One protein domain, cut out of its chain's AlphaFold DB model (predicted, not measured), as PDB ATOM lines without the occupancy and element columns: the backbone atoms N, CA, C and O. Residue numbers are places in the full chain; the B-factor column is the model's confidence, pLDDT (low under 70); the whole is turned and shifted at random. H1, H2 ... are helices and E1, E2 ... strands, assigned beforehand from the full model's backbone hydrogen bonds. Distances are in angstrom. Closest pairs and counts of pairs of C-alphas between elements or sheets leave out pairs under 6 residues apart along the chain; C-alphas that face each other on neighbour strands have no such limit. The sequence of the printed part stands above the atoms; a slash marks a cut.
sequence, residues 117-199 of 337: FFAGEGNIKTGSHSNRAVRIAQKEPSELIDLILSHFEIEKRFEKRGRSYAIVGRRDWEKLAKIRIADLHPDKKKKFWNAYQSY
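Overview. This is residues 117 to 199 of the 337 residues of an uncharacterized protein of Candidatus Micrarchaeota archaeon (UniProt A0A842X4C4). A strongly twisted sheet of four strands makes a wall, with H4 slanting over its edge strand E1 and H3 near the ends of E2 and E4 on the same face, in two layers of helix and sheet. H1 sits beside the strands on that face too, while H2 only grazes the sheet and lies well away from the other helices. The printed part has 83 residues, with four named helices and four named strands in the order H1, E1, E2, H2, E3, E4, H3, H4; the sheet runs E1, E2, E4, E3, antiparallel throughout, and the class is mixed, helices and strands. The whole is compact, with a radius of gyration of the C-alphas of 11.7 A, and rounded, spanning 30 by 24 by 22 A.

Along the chain. In the sheet, E1 is residues 122 to 125, 10.0 A long, E2 is residues 133 to 137, 12.0 A, E4 is residues 164 to 168, 12.5 A, and E3 is residues 157 to 159, 6.2 A. H4, residues 186 to 197, is 16.5 A long and ends with C-alpha 197 at (145.918, 170.982, 137.617). H3 is residues 170 to 178, 12.2 A, and H2 is residues 143 to 151, 12.1 A. H1, residues 117 to 121, is 6.0 A long and begins with C-alpha 117 at (154.984, 189.802, 146.513).

Arrangement. The sheet is only just strongly twisted, its C-alphas lying up to 4.2 A off the best plane. E1 and E2 form a hairpin, with N 123 and O 135 at 2.8 A. E2 and E4 have N 134 and O 167 at 2.9 A. E3 and E4 form the other hairpin, with N 159 and O 164 at 2.8 A. E2, H2 and E3 make a split strand-helix-strand unit, two strands running the same way with E4 between them; its crossover is right-handed. H4 is over E1, slantwise at 42 degrees on the local plane, and only just not over E2, on which 2 of its C-alphas fall; the closest C-alphas of E1 and H4, those of Ile 124 and Phe 192, are 6.3 A apart. H3 and H4 are close but not clearly touching, with the C-alphas of Trp 173 and Tyr 196 closest at 6.9 A, at a steep tilt of 44 degrees, opposite ways. H1 is over none of the strands. H2 is apart from H1, H3 and H4. In H1, H2, H3 and H4 every O i to N i+4 pair is within hydrogen-bond range.

Size, cuts and confidence. The C-alphas farthest apart, those of Glu 143 and Ser 198, are 31.5 A apart. The printed part has no cut and no long link. Mean pLDDT of the printed part is 92.7; residues 128 to 130 are under 70.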
ATOM      1  N   PHE A 117     154.312 189.365 147.735       97.31
ATOM      2  CA  PHE A 117     154.984 189.802 146.513       97.31
ATOM      3  C   PHE A 117     154.257 189.332 145.255       97.31
ATOM      4  O   PHE A 117     154.000 190.113 144.338       97.31
ATOM      5  N   PHE A 118     153.892 188.049 145.210       98.31
ATOM      6  CA  PHE A 118     153.170 187.467 144.087       98.31
ATOM      7  C   PHE A 118     151.753 188.049 143.953       98.31
ATOM      8  O   PHE A 118     151.256 188.253 142.840       98.31
ATOM      9  N   ALA A 119     151.098 188.385 145.063       97.81
ATOM     10  CA  ALA A 119     149.800 189.049 145.052       97.81
ATOM     11  C   ALA A 119     149.853 190.443 144.402       97.81
ATOM     12  O   ALA A 119     148.924 190.778 143.664       97.81
ATOM     13  N   GLY A 120     150.949 191.190 144.569       96.81
ATOM     14  CA  GLY A 120     151.231 192.434 143.837       96.81
ATOM     15  C   GLY A 120     151.675 192.175 142.395       96.81
ATOM     16  O   GLY A 120     150.879 192.220 141.458       96.81
ATOM     17  N   GLU A 121     152.910 191.710 142.235       96.50
ATOM     18  CA  GLU A 121     153.650 191.704 140.961       96.50
ATOM     19  C   GLU A 121     153.640 190.349 140.232       96.50
ATOM     20  O   GLU A 121     154.218 190.162 139.156       96.50
ATOM     21  N   GLY A 122     152.992 189.347 140.826       96.69
ATOM     22  CA  GLY A 122     152.900 188.006 140.264       96.69
ATOM     23  C   GLY A 122     151.945 187.895 139.076       96.69
ATOM     24  O   GLY A 122     150.869 188.492 139.055       96.69
ATOM     25  N   ASN A 123     152.276 187.058 138.099       95.88
ATOM     26  CA  ASN A 123     151.391 186.710 136.996       95.88
ATOM     27  C   ASN A 123     151.554 185.241 136.591       95.88
ATOM     28  O   ASN A 123     152.622 184.649 136.731       95.88
ATOM     29  N   ILE A 124     150.492 184.666 136.030       95.19
ATOM     30  CA  ILE A 124     150.497 183.312 135.483       95.19
ATOM     31  C   ILE A 124     150.438 183.395 133.965       95.19
ATOM     32  O   ILE A 124     149.433 183.823 133.393       95.19
ATOM     33  N   LYS A 125     151.513 182.963 133.308       91.25
ATOM     34  CA  LYS A 125     151.529 182.767 131.860       91.25
ATOM     35  C   LYS A 125     151.016 181.364 131.559       91.25
ATOM     36  O   LYS A 125     151.659 180.377 131.907       91.25
ATOM     37  N   THR A 126     149.869 181.286 130.900       82.94
ATOM     38  CA  THR A 126     149.297 180.039 130.385       82.94
ATOM     39  C   THR A 126     149.583 179.936 128.886       82.94
ATOM     40  O   THR A 126     149.195 180.819 128.126       82.94
ATOM     41  N   GLY A 127     150.268 178.875 128.458       70.56
ATOM     42  CA  GLY A 127     150.512 178.540 127.049       70.56
ATOM     43  C   GLY A 127     150.508 177.020 126.839       70.56
ATOM     44  O   GLY A 127     150.182 176.278 127.771       70.56
ATOM     45  N   SER A 128     150.882 176.550 125.641       62.16
ATOM     46  CA  SER A 128     151.090 175.116 125.353       62.16
ATOM     47  C   SER A 128     152.116 174.487 126.318       62.16
ATOM     48  O   SER A 128     152.815 175.211 127.026       62.16
ATOM     49  N   HIS A 129     152.180 173.147 126.392       53.28
ATOM     50  CA  HIS A 129     152.817 172.352 127.466       53.28
ATOM     51  C   HIS A 129     154.254 172.741 127.904       53.28
ATOM     52  O   HIS A 129     154.671 172.335 128.984       53.28
ATOM     53  N   SER A 130     154.983 173.570 127.151       57.12
ATOM     54  CA  SER A 130     156.328 174.081 127.468       57.12
ATOM     55  C   SER A 130     156.417 175.592 127.771       57.12
ATOM     56  O   SER A 130     157.507 176.097 128.020       57.12
ATOM     57  N   ASN A 131     155.304 176.336 127.773       73.00
ATOM     58  CA  ASN A 131     155.278 177.806 127.906       73.00
ATOM     59  C   ASN A 131     154.505 178.297 129.148       73.00
ATOM     60  O   ASN A 131     154.101 179.462 129.223       73.00
ATOM     61  N   ARG A 132     154.260 177.402 130.113       88.12
ATOM     62  CA  ARG A 132     153.647 177.748 131.401       88.12
ATOM     63  C   ARG A 132     154.708 178.297 132.340       88.12
ATOM     64  O   ARG A 132     155.721 177.640 132.572       88.12
ATOM     65  N   ALA A 133     154.463 179.480 132.886       93.44
ATOM     66  CA  ALA A 133     155.387 180.111 133.816       93.44
ATOM     67  C   ALA A 133     154.633 180.876 134.901       93.44
ATOM     68  O   ALA A 133     153.697 181.626 134.605       93.44
ATOM     69  N   VAL A 134     155.091 180.720 136.138       95.88
ATOM     70  CA  VAL A 134     154.839 181.693 137.199       95.88
ATOM     71  C   VAL A 134     155.849 182.812 136.991       95.88
ATOM     72  O   VAL A 134     157.043 182.553 136.837       95.88
ATOM     73  N   ARG A 135     155.368 184.050 136.914       96.19
ATOM     74  CA  ARG A 135     156.210 185.230 136.740       96.19
ATOM     75  C   ARG A 135     156.073 186.155 137.928       96.19
ATOM     76  O   ARG A 135     154.954 186.379 138.367       96.19
ATOM     77  N   ILE A 136     157.182 186.709 138.399       96.62
ATOM     78  CA  ILE A 136     157.198 187.778 139.403       96.62
ATOM     79  C   ILE A 136     157.919 188.959 138.765       96.62
ATOM     80  O   ILE A 136     159.111 188.857 138.468       96.62
ATOM     81  N   ALA A 137     157.187 190.030 138.465       95.56
ATOM     82  CA  ALA A 137     157.763 191.215 137.846       95.56
ATOM     83  C   ALA A 137     158.684 191.943 138.827       95.56
ATOM     84  O   ALA A 137     158.359 192.088 140.000       95.56
ATOM     85  N   GLN A 138     159.856 192.348 138.341       94.25
ATOM     86  CA  GLN A 138     160.864 193.113 139.066       94.25
ATOM     87  C   GLN A 138     161.723 193.876 138.060       94.25
ATOM     88  O   GLN A 138     162.174 193.310 137.064       94.25
ATOM     89  N   LYS A 139     161.986 195.160 138.326       92.75
ATOM     90  CA  LYS A 139     162.797 196.003 137.434       92.75
ATOM     91  C   LYS A 139     164.177 195.386 137.166       92.75
ATOM     92  O   LYS A 139     164.619 195.360 136.019       92.75
ATOM     93  N   GLU A 140     164.801 194.879 138.222       95.50
ATOM     94  CA  GLU A 140     166.129 194.269 138.277       95.50
ATOM     95  C   GLU A 140     166.072 193.043 139.207       95.50
ATOM     96  O   GLU A 140     165.096 192.910 139.953       95.50
ATOM     97  N   PRO A 141     167.065 192.136 139.172       95.88
ATOM     98  CA  PRO A 141     167.147 191.054 140.144       95.88
ATOM     99  C   PRO A 141     167.094 191.592 141.583       95.88
ATOM    100  O   PRO A 141     167.770 192.558 141.924       95.88
ATOM    101  N   SER A 142     166.256 190.979 142.413       96.38
ATOM    102  CA  SER A 142     166.088 191.275 143.828       96.38
ATOM    103  C   SER A 142     166.746 190.178 144.657       96.38
ATOM    104  O   SER A 142     166.299 189.032 144.633       96.38
ATOM    105  N   GLU A 143     167.755 190.553 145.444       97.12
ATOM    106  CA  GLU A 143     168.463 189.643 146.354       97.12
ATOM    107  C   GLU A 143     167.506 188.922 147.308       97.12
ATOM    108  O   GLU A 143     167.623 187.717 147.497       97.12
ATOM    109  N   LEU A 144     166.504 189.630 147.841       97.31
ATOM    110  CA  LEU A 144     165.495 189.045 148.724       97.31
ATOM    111  C   LEU A 144     164.671 187.958 148.019       97.31
ATOM    112  O   LEU A 144     164.447 186.892 148.582       97.31
ATOM    113  N   ILE A 145     164.222 188.201 146.784       97.62
ATOM    114  CA  ILE A 145     163.454 187.196 146.032       97.62
ATOM    115  C   ILE A 145     164.348 186.008 145.677       97.62
ATOM    116  O   ILE A 145     163.910 184.865 145.788       97.62
ATOM    117  N   ASP A 146     165.596 186.257 145.275       98.00
ATOM    118  CA  ASP A 146     166.554 185.192 144.995       98.00
ATOM    119  C   ASP A 146     166.842 184.338 146.233       98.00
ATOM    120  O   ASP A 146     166.841 183.111 146.117       98.00
ATOM    121  N   LEU A 147     167.013 184.961 147.401       98.31
ATOM    122  CA  LEU A 147     167.190 184.294 148.690       98.31
ATOM    123  C   LEU A 147     165.979 183.420 149.033       98.31
ATOM    124  O   LEU A 147     166.132 182.217 149.234       98.31
ATOM    125  N   ILE A 148     164.774 183.997 149.014       98.44
ATOM    126  CA  ILE A 148     163.535 183.285 149.353       98.44
ATOM    127  C   ILE A 148     163.288 182.108 148.398       98.44
ATOM    128  O   ILE A 148     162.981 180.999 148.835       98.44
ATOM    129  N   LEU A 149     163.422 182.316 147.084       98.06
ATOM    130  CA  LEU A 149     163.226 181.237 146.114       98.06
ATOM    131  C   LEU A 149     164.272 180.131 146.289       98.06
ATOM    132  O   LEU A 149     163.926 178.959 146.168       98.06
ATOM    133  N   SER A 150     165.520 180.481 146.614       98.06
ATOM    134  CA  SER A 150     166.582 179.497 146.863       98.06
ATOM    135  C   SER A 150     166.347 178.707 148.154       98.06
ATOM    136  O   SER A 150     166.571 177.501 148.147       98.06
ATOM    137  N   HIS A 151     165.824 179.337 149.212       98.25
ATOM    138  CA  HIS A 151     165.425 178.661 150.456       98.25
ATOM    139  C   HIS A 151     164.391 177.550 150.201       98.25
ATOM    140  O   HIS A 151     164.504 176.454 150.740       98.25
ATOM    141  N   PHE A 152     163.426 177.776 149.301       97.94
ATOM    142  CA  PHE A 152     162.464 176.744 148.882       97.94
ATOM    143  C   PHE A 152     162.978 175.828 147.756       97.94
ATOM    144  O   PHE A 152     162.204 175.059 147.176       97.94
ATOM    145  N   GLU A 153     164.264 175.919 147.411       97.81
ATOM    146  CA  GLU A 153     164.911 175.229 146.293       97.81
ATOM    147  C   GLU A 153     164.228 175.464 144.933       97.81
ATOM    148  O   GLU A 153     164.257 174.595 144.061       97.81
ATOM    149  N   ILE A 154     163.527 176.576 144.739       97.44
ATOM    150  CA  ILE A 154     162.782 176.853 143.511       97.44
ATOM    151  C   ILE A 154     163.749 177.342 142.436       97.44
ATOM    152  O   ILE A 154     164.395 178.381 142.595       97.44
ATOM    153  N   GLU A 155     163.825 176.629 141.311       96.06
ATOM    154  CA  GLU A 155     164.623 177.094 140.179       96.06
ATOM    155  C   GLU A 155     163.961 178.323 139.535       96.06
ATOM    156  O   GLU A 155     162.760 178.366 139.252       96.06
ATOM    157  N   LYS A 156     164.766 179.363 139.299       95.19
ATOM    158  CA  LYS A 156     164.315 180.639 138.742       95.19
ATOM    159  C   LYS A 156     165.272 181.147 137.680       95.19
ATOM    160  O   LYS A 156     166.484 180.971 137.776       95.19
ATOM    161  N   ARG A 157     164.721 181.846 136.691       96.12
ATOM    162  CA  ARG A 157     165.492 182.589 135.691       96.12
ATOM    163  C   ARG A 157     164.989 184.020 135.614       96.12
ATOM    164  O   ARG A 157     163.817 184.233 135.319       96.12
ATOM    165  N   PHE A 158     165.868 185.001 135.803       97.06
ATOM    166  CA  PHE A 158     165.511 186.396 135.571       97.06
ATOM    167  C   PHE A 158     165.559 186.734 134.072       97.06
ATOM    168  O   PHE A 158     166.605 186.663 133.425       97.06
ATOM    169  N   GLU A 159     164.420 187.106 133.495       94.56
ATOM    170  CA  GLU A 159     164.293 187.493 132.092       94.56
ATOM    171  C   GLU A 159     164.487 189.011 131.950       94.56
ATOM    172  O   GLU A 159     163.523 189.764 132.067       94.56
ATOM    173  N   LYS A 160     165.708 189.483 131.639       94.31
ATOM    174  CA  LYS A 160     166.023 190.930 131.521       94.31
ATOM    175  C   LYS A 160     165.037 191.706 130.635       94.31
ATOM    176  O   LYS A 160     164.562 192.769 131.023       94.31
ATOM    177  N   ARG A 161     164.681 191.158 129.465       92.38
ATOM    178  CA  ARG A 161     163.716 191.778 128.533       92.38
ATOM    179  C   ARG A 161     162.308 191.868 129.127       92.38
ATOM    180  O   ARG A 161     161.598 192.832 128.874       92.38
ATOM    181  N   GLY A 162     161.906 190.850 129.884       89.50
ATOM    182  CA  GLY A 162     160.595 190.772 130.520       89.50
ATOM    183  C   GLY A 162     160.547 191.381 131.917       89.50
ATOM    184  O   GLY A 162     159.467 191.362 132.503       89.50
ATOM    185  N   ARG A 163     161.688 191.852 132.451       95.56
ATOM    186  CA  ARG A 163     161.855 192.383 133.814       95.56
ATOM    187  C   ARG A 163     161.084 191.547 134.837       95.56
ATOM    188  O   ARG A 163     160.181 192.027 135.517       95.56
ATOM    189  N   SER A 164     161.329 190.240 134.823       96.44
ATOM    190  CA  SER A 164     160.611 189.296 135.678       96.44
ATOM    191  C   SER A 164     161.414 188.034 135.932       96.44
ATOM    192  O   SER A 164     162.137 187.548 135.062       96.44
ATOM    193  N   TYR A 165     161.230 187.466 137.118       97.12
ATOM    194  CA  TYR A 165     161.586 186.082 137.388       97.12
ATOM    195  C   TYR A 165     160.595 185.173 136.680       97.12
ATOM    196  O   TYR A 165     159.389 185.358 136.818       97.12
ATOM    197  N   ALA A 166     161.094 184.197 135.933       95.88
ATOM    198  CA  ALA A 166     160.316 183.121 135.352       95.88
ATOM    199  C   ALA A 166     160.626 181.821 136.100       95.88
ATOM    200  O   ALA A 166     161.778 181.387 136.150       95.88
ATOM    201  N   ILE A 167     159.579 181.215 136.655       95.69
ATOM    202  CA  ILE A 167     159.610 179.917 137.326       95.69
ATOM    203  C   ILE A 167     158.790 178.953 136.471       95.69
ATOM    204  O   ILE A 167     157.608 179.187 136.176       95.69
ATOM    205  N   VAL A 168     159.444 177.894 136.008       91.69
ATOM    206  CA  VAL A 168     158.918 176.958 135.011       91.69
ATOM    207  C   VAL A 168     159.067 175.527 135.505       91.69
ATOM    208  O   VAL A 168     159.882 175.241 136.365       91.69
ATOM    209  N   GLY A 169     158.298 174.612 134.921       86.75
ATOM    210  CA  GLY A 169     158.395 173.193 135.252       86.75
ATOM    211  C   GLY A 169     157.539 172.782 136.451       86.75
ATOM    212  O   GLY A 169     157.326 173.523 137.402       86.75
ATOM    213  N   ARG A 170     157.011 171.558 136.387       86.31
ATOM    214  CA  ARG A 170     156.036 171.053 137.362       86.31
ATOM    215  C   ARG A 170     156.586 170.994 138.794       86.31
ATOM    216  O   ARG A 170     155.854 171.336 139.711       86.31
ATOM    217  N   ARG A 171     157.855 170.602 138.983       90.12
ATOM    218  CA  ARG A 171     158.484 170.467 140.314       90.12
ATOM    219  C   ARG A 171     158.461 171.784 141.093       90.12
ATOM    220  O   ARG A 171     158.112 171.797 142.268       90.12
ATOM    221  N   ASP A 172     158.791 172.890 140.439       93.94
ATOM    222  CA  ASP A 172     158.774 174.204 141.083       93.94
ATOM    223  C   ASP A 172     157.353 174.723 141.284       93.94
ATOM    224  O   ASP A 172     157.049 175.320 142.312       93.94
ATOM    225  N   TRP A 173     156.437 174.410 140.366       93.25
ATOM    226  CA  TRP A 173     155.012 174.659 140.578       93.25
ATOM    227  C   TRP A 173     154.443 173.888 141.777       93.25
ATOM    228  O   TRP A 173     153.623 174.442 142.501       93.25
ATOM    229  N   GLU A 174     154.880 172.650 142.026       93.69
ATOM    230  CA  GLU A 174     154.507 171.870 143.216       93.69
ATOM    231  C   GLU A 174     155.009 172.542 144.500       93.69
ATOM    232  O   GLU A 174     154.249 172.681 145.457       93.69
ATOM    233  N   LYS A 175     156.258 173.024 144.517       96.94
ATOM    234  CA  LYS A 175     156.814 173.793 145.645       96.94
ATOM    235  C   LYS A 175     156.014 175.073 145.897       96.94
ATOM    236  O   LYS A 175     155.594 175.332 147.021       96.94
ATOM    237  N   LEU A 176     155.715 175.819 144.835       97.50
ATOM    238  CA  LEU A 176     154.875 177.017 144.885       97.50
ATOM    239  C   LEU A 176     153.438 176.726 145.352       97.50
ATOM    240  O   LEU A 176     152.842 177.530 146.068       97.50
ATOM    241  N   ALA A 177     152.877 175.578 144.965       96.81
ATOM    242  CA  ALA A 177     151.561 175.133 145.409       96.81
ATOM    243  C   ALA A 177     151.558 174.782 146.904       96.81
ATOM    244  O   ALA A 177     150.618 175.159 147.602       96.81
ATOM    245  N   LYS A 178     152.620 174.131 147.409       97.62
ATOM    246  CA  LYS A 178     152.785 173.816 148.841       97.62
ATOM    247  C   LYS A 178     152.776 175.074 149.707       97.62
ATOM    248  O   LYS A 178     152.061 175.111 150.701       97.62
ATOM    249  N   ILE A 179     153.486 176.123 149.290       97.81
ATOM    250  CA  ILE A 179     153.472 177.423 149.985       97.81
ATOM    251  C   ILE A 179     152.253 178.289 149.630       97.81
ATOM    252  O   ILE A 179     152.175 179.442 150.041       97.81
ATOM    253  N   ARG A 180     151.302 177.765 148.842       97.81
ATOM    254  CA  ARG A 180     150.058 178.444 148.443       97.81
ATOM    255  C   ARG A 180     150.304 179.831 147.834       97.81
ATOM    256  O   ARG A 180     149.600 180.789 148.155       97.81
ATOM    257  N   ILE A 181     151.283 179.935 146.928       98.12
ATOM    258  CA  ILE A 181     151.823 181.216 146.433       98.12
ATOM    259  C   ILE A 181     150.756 182.227 145.967       98.12
ATOM    260  O   ILE A 181     150.897 183.432 146.146       98.12
ATOM    261  N   ALA A 182     149.677 181.737 145.352       97.38
ATOM    262  CA  ALA A 182     148.673 182.561 144.687       97.38
ATOM    263  C   ALA A 182     147.449 182.880 145.556       97.38
ATOM    264  O   ALA A 182     146.548 183.580 145.091       97.38
ATOM    265  N   ASP A 183     147.387 182.372 146.788       96.62
ATOM    266  CA  ASP A 183     146.137 182.311 147.547       96.62
ATOM    267  C   ASP A 183     145.605 183.662 148.031       96.62
ATOM    268  O   ASP A 183     144.414 183.762 148.326       96.62
ATOM    269  N   LEU A 184     146.447 184.696 148.053       96.81
ATOM    270  CA  LEU A 184     146.057 186.043 148.459       96.81
ATOM    271  C   LEU A 184     145.196 186.780 147.426       96.81
ATOM    272  O   LEU A 184     144.355 187.591 147.801       96.81
ATOM    273  N   HIS A 185     145.376 186.519 146.128       96.38
ATOM    274  CA  HIS A 185     144.654 187.238 145.077       96.38
ATOM    275  C   HIS A 185     143.676 186.293 144.353       96.38
ATOM    276  O   HIS A 185     144.136 185.400 143.643       96.38
ATOM    277  N   PRO A 186     142.345 186.522 144.396       93.69
ATOM    278  CA  PRO A 186     141.341 185.593 143.855       93.69
ATOM    279  C   PRO A 186     141.555 185.204 142.383       93.69
ATOM    280  O   PRO A 186     141.613 184.019 142.047       93.69
ATOM    281  N   ASP A 187     141.764 186.188 141.500       93.56
ATOM    282  CA  ASP A 187     142.016 185.913 140.077       93.56
ATOM    283  C   ASP A 187     143.307 185.119 139.841       93.56
ATOM    284  O   ASP A 187     143.335 184.197 139.018       93.56
ATOM    285  N   LYS A 188     144.394 185.473 140.543       96.00
ATOM    286  CA  LYS A 188     145.686 184.789 140.408       96.00
ATOM    287  C   LYS A 188     145.602 183.374 140.975       96.00
ATOM    288  O   LYS A 188     146.097 182.460 140.324       96.00
ATOM    289  N   LYS A 189     144.902 183.183 142.100       96.62
ATOM    290  CA  LYS A 189     144.579 181.879 142.692       96.62
ATOM    291  C   LYS A 189     143.903 180.979 141.665       96.62
ATOM    292  O   LYS A 189     144.431 179.919 141.341       96.62
ATOM    293  N   LYS A 190     142.789 181.433 141.080       95.19
ATOM    294  CA  LYS A 190     142.058 180.672 140.054       95.19
ATOM    295  C   LYS A 190     142.958 180.301 138.872       95.19
ATOM    296  O   LYS A 190     142.995 179.145 138.463       95.19
ATOM    297  N   LYS A 191     143.723 181.260 138.337       94.88
ATOM    298  CA  LYS A 191     144.645 181.011 137.214       94.88
ATOM    299  C   LYS A 191     145.753 180.019 137.561       94.88
ATOM    300  O   LYS A 191     146.051 179.154 136.742       94.88
ATOM    301  N   PHE A 192     146.358 180.151 138.739       95.50
ATOM    302  CA  PHE A 192     147.431 179.275 139.200       95.50
ATOM    303  C   PHE A 192     146.929 177.839 139.321       95.50
ATOM    304  O   PHE A 192     147.494 176.954 138.690       95.50
ATOM    305  N   TRP A 193     145.829 177.614 140.042       93.19
ATOM    306  CA  TRP A 193     145.308 176.264 140.259       93.19
ATOM    307  C   TRP A 193     144.823 175.607 138.965       93.19
ATOM    308  O   TRP A 193     145.151 174.446 138.732       93.19
ATOM    309  N   ASN A 194     144.173 176.352 138.065       90.56
ATOM    310  CA  ASN A 194     143.802 175.834 136.743       90.56
ATOM    311  C   ASN A 194     145.035 175.405 135.928       90.56
ATOM    312  O   ASN A 194     145.062 174.330 135.328       90.56
ATOM    313  N   ALA A 195     146.081 176.237 135.907       90.44
ATOM    314  CA  ALA A 195     147.317 175.923 135.197       90.44
ATOM    315  C   ALA A 195     148.062 174.741 135.839       90.44
ATOM    316  O   ALA A 195     148.549 173.863 135.123       90.44
ATOM    317  N   TYR A 196     148.090 174.683 137.168       89.31
ATOM    318  CA  TYR A 196     148.718 173.618 137.940       89.31
ATOM    319  C   TYR A 196     148.023 172.261 137.741       89.31
ATOM    320  O   TYR A 196     148.672 171.271 137.415       89.31
ATOM    321  N   GLN A 197     146.694 172.212 137.828       86.94
ATOM    322  CA  GLN A 197     145.918 170.982 137.617       86.94
ATOM    323  C   GLN A 197     146.024 170.458 136.179       86.94
ATOM    324  O   GLN A 197     145.925 169.259 135.939       86.94
ATOM    325  N   SER A 198     146.295 171.334 135.210       82.00
ATOM    326  CA  SER A 198     146.486 170.934 133.815       82.00
ATOM    327  C   SER A 198     147.846 170.272 133.518       82.00
ATOM    328  O   SER A 198     148.167 170.029 132.347       82.00
ATOM    329  N   TYR A 199     148.712 170.034 134.512       75.75
ATOM    330  CA  TYR A 199     149.923 169.219 134.342       75.75
ATOM    331  C   TYR A 199     149.554 167.728 134.324       75.75
ATOM    332  O   TYR A 199     149.483 167.076 135.361       75.75
TER     333      TYR A 199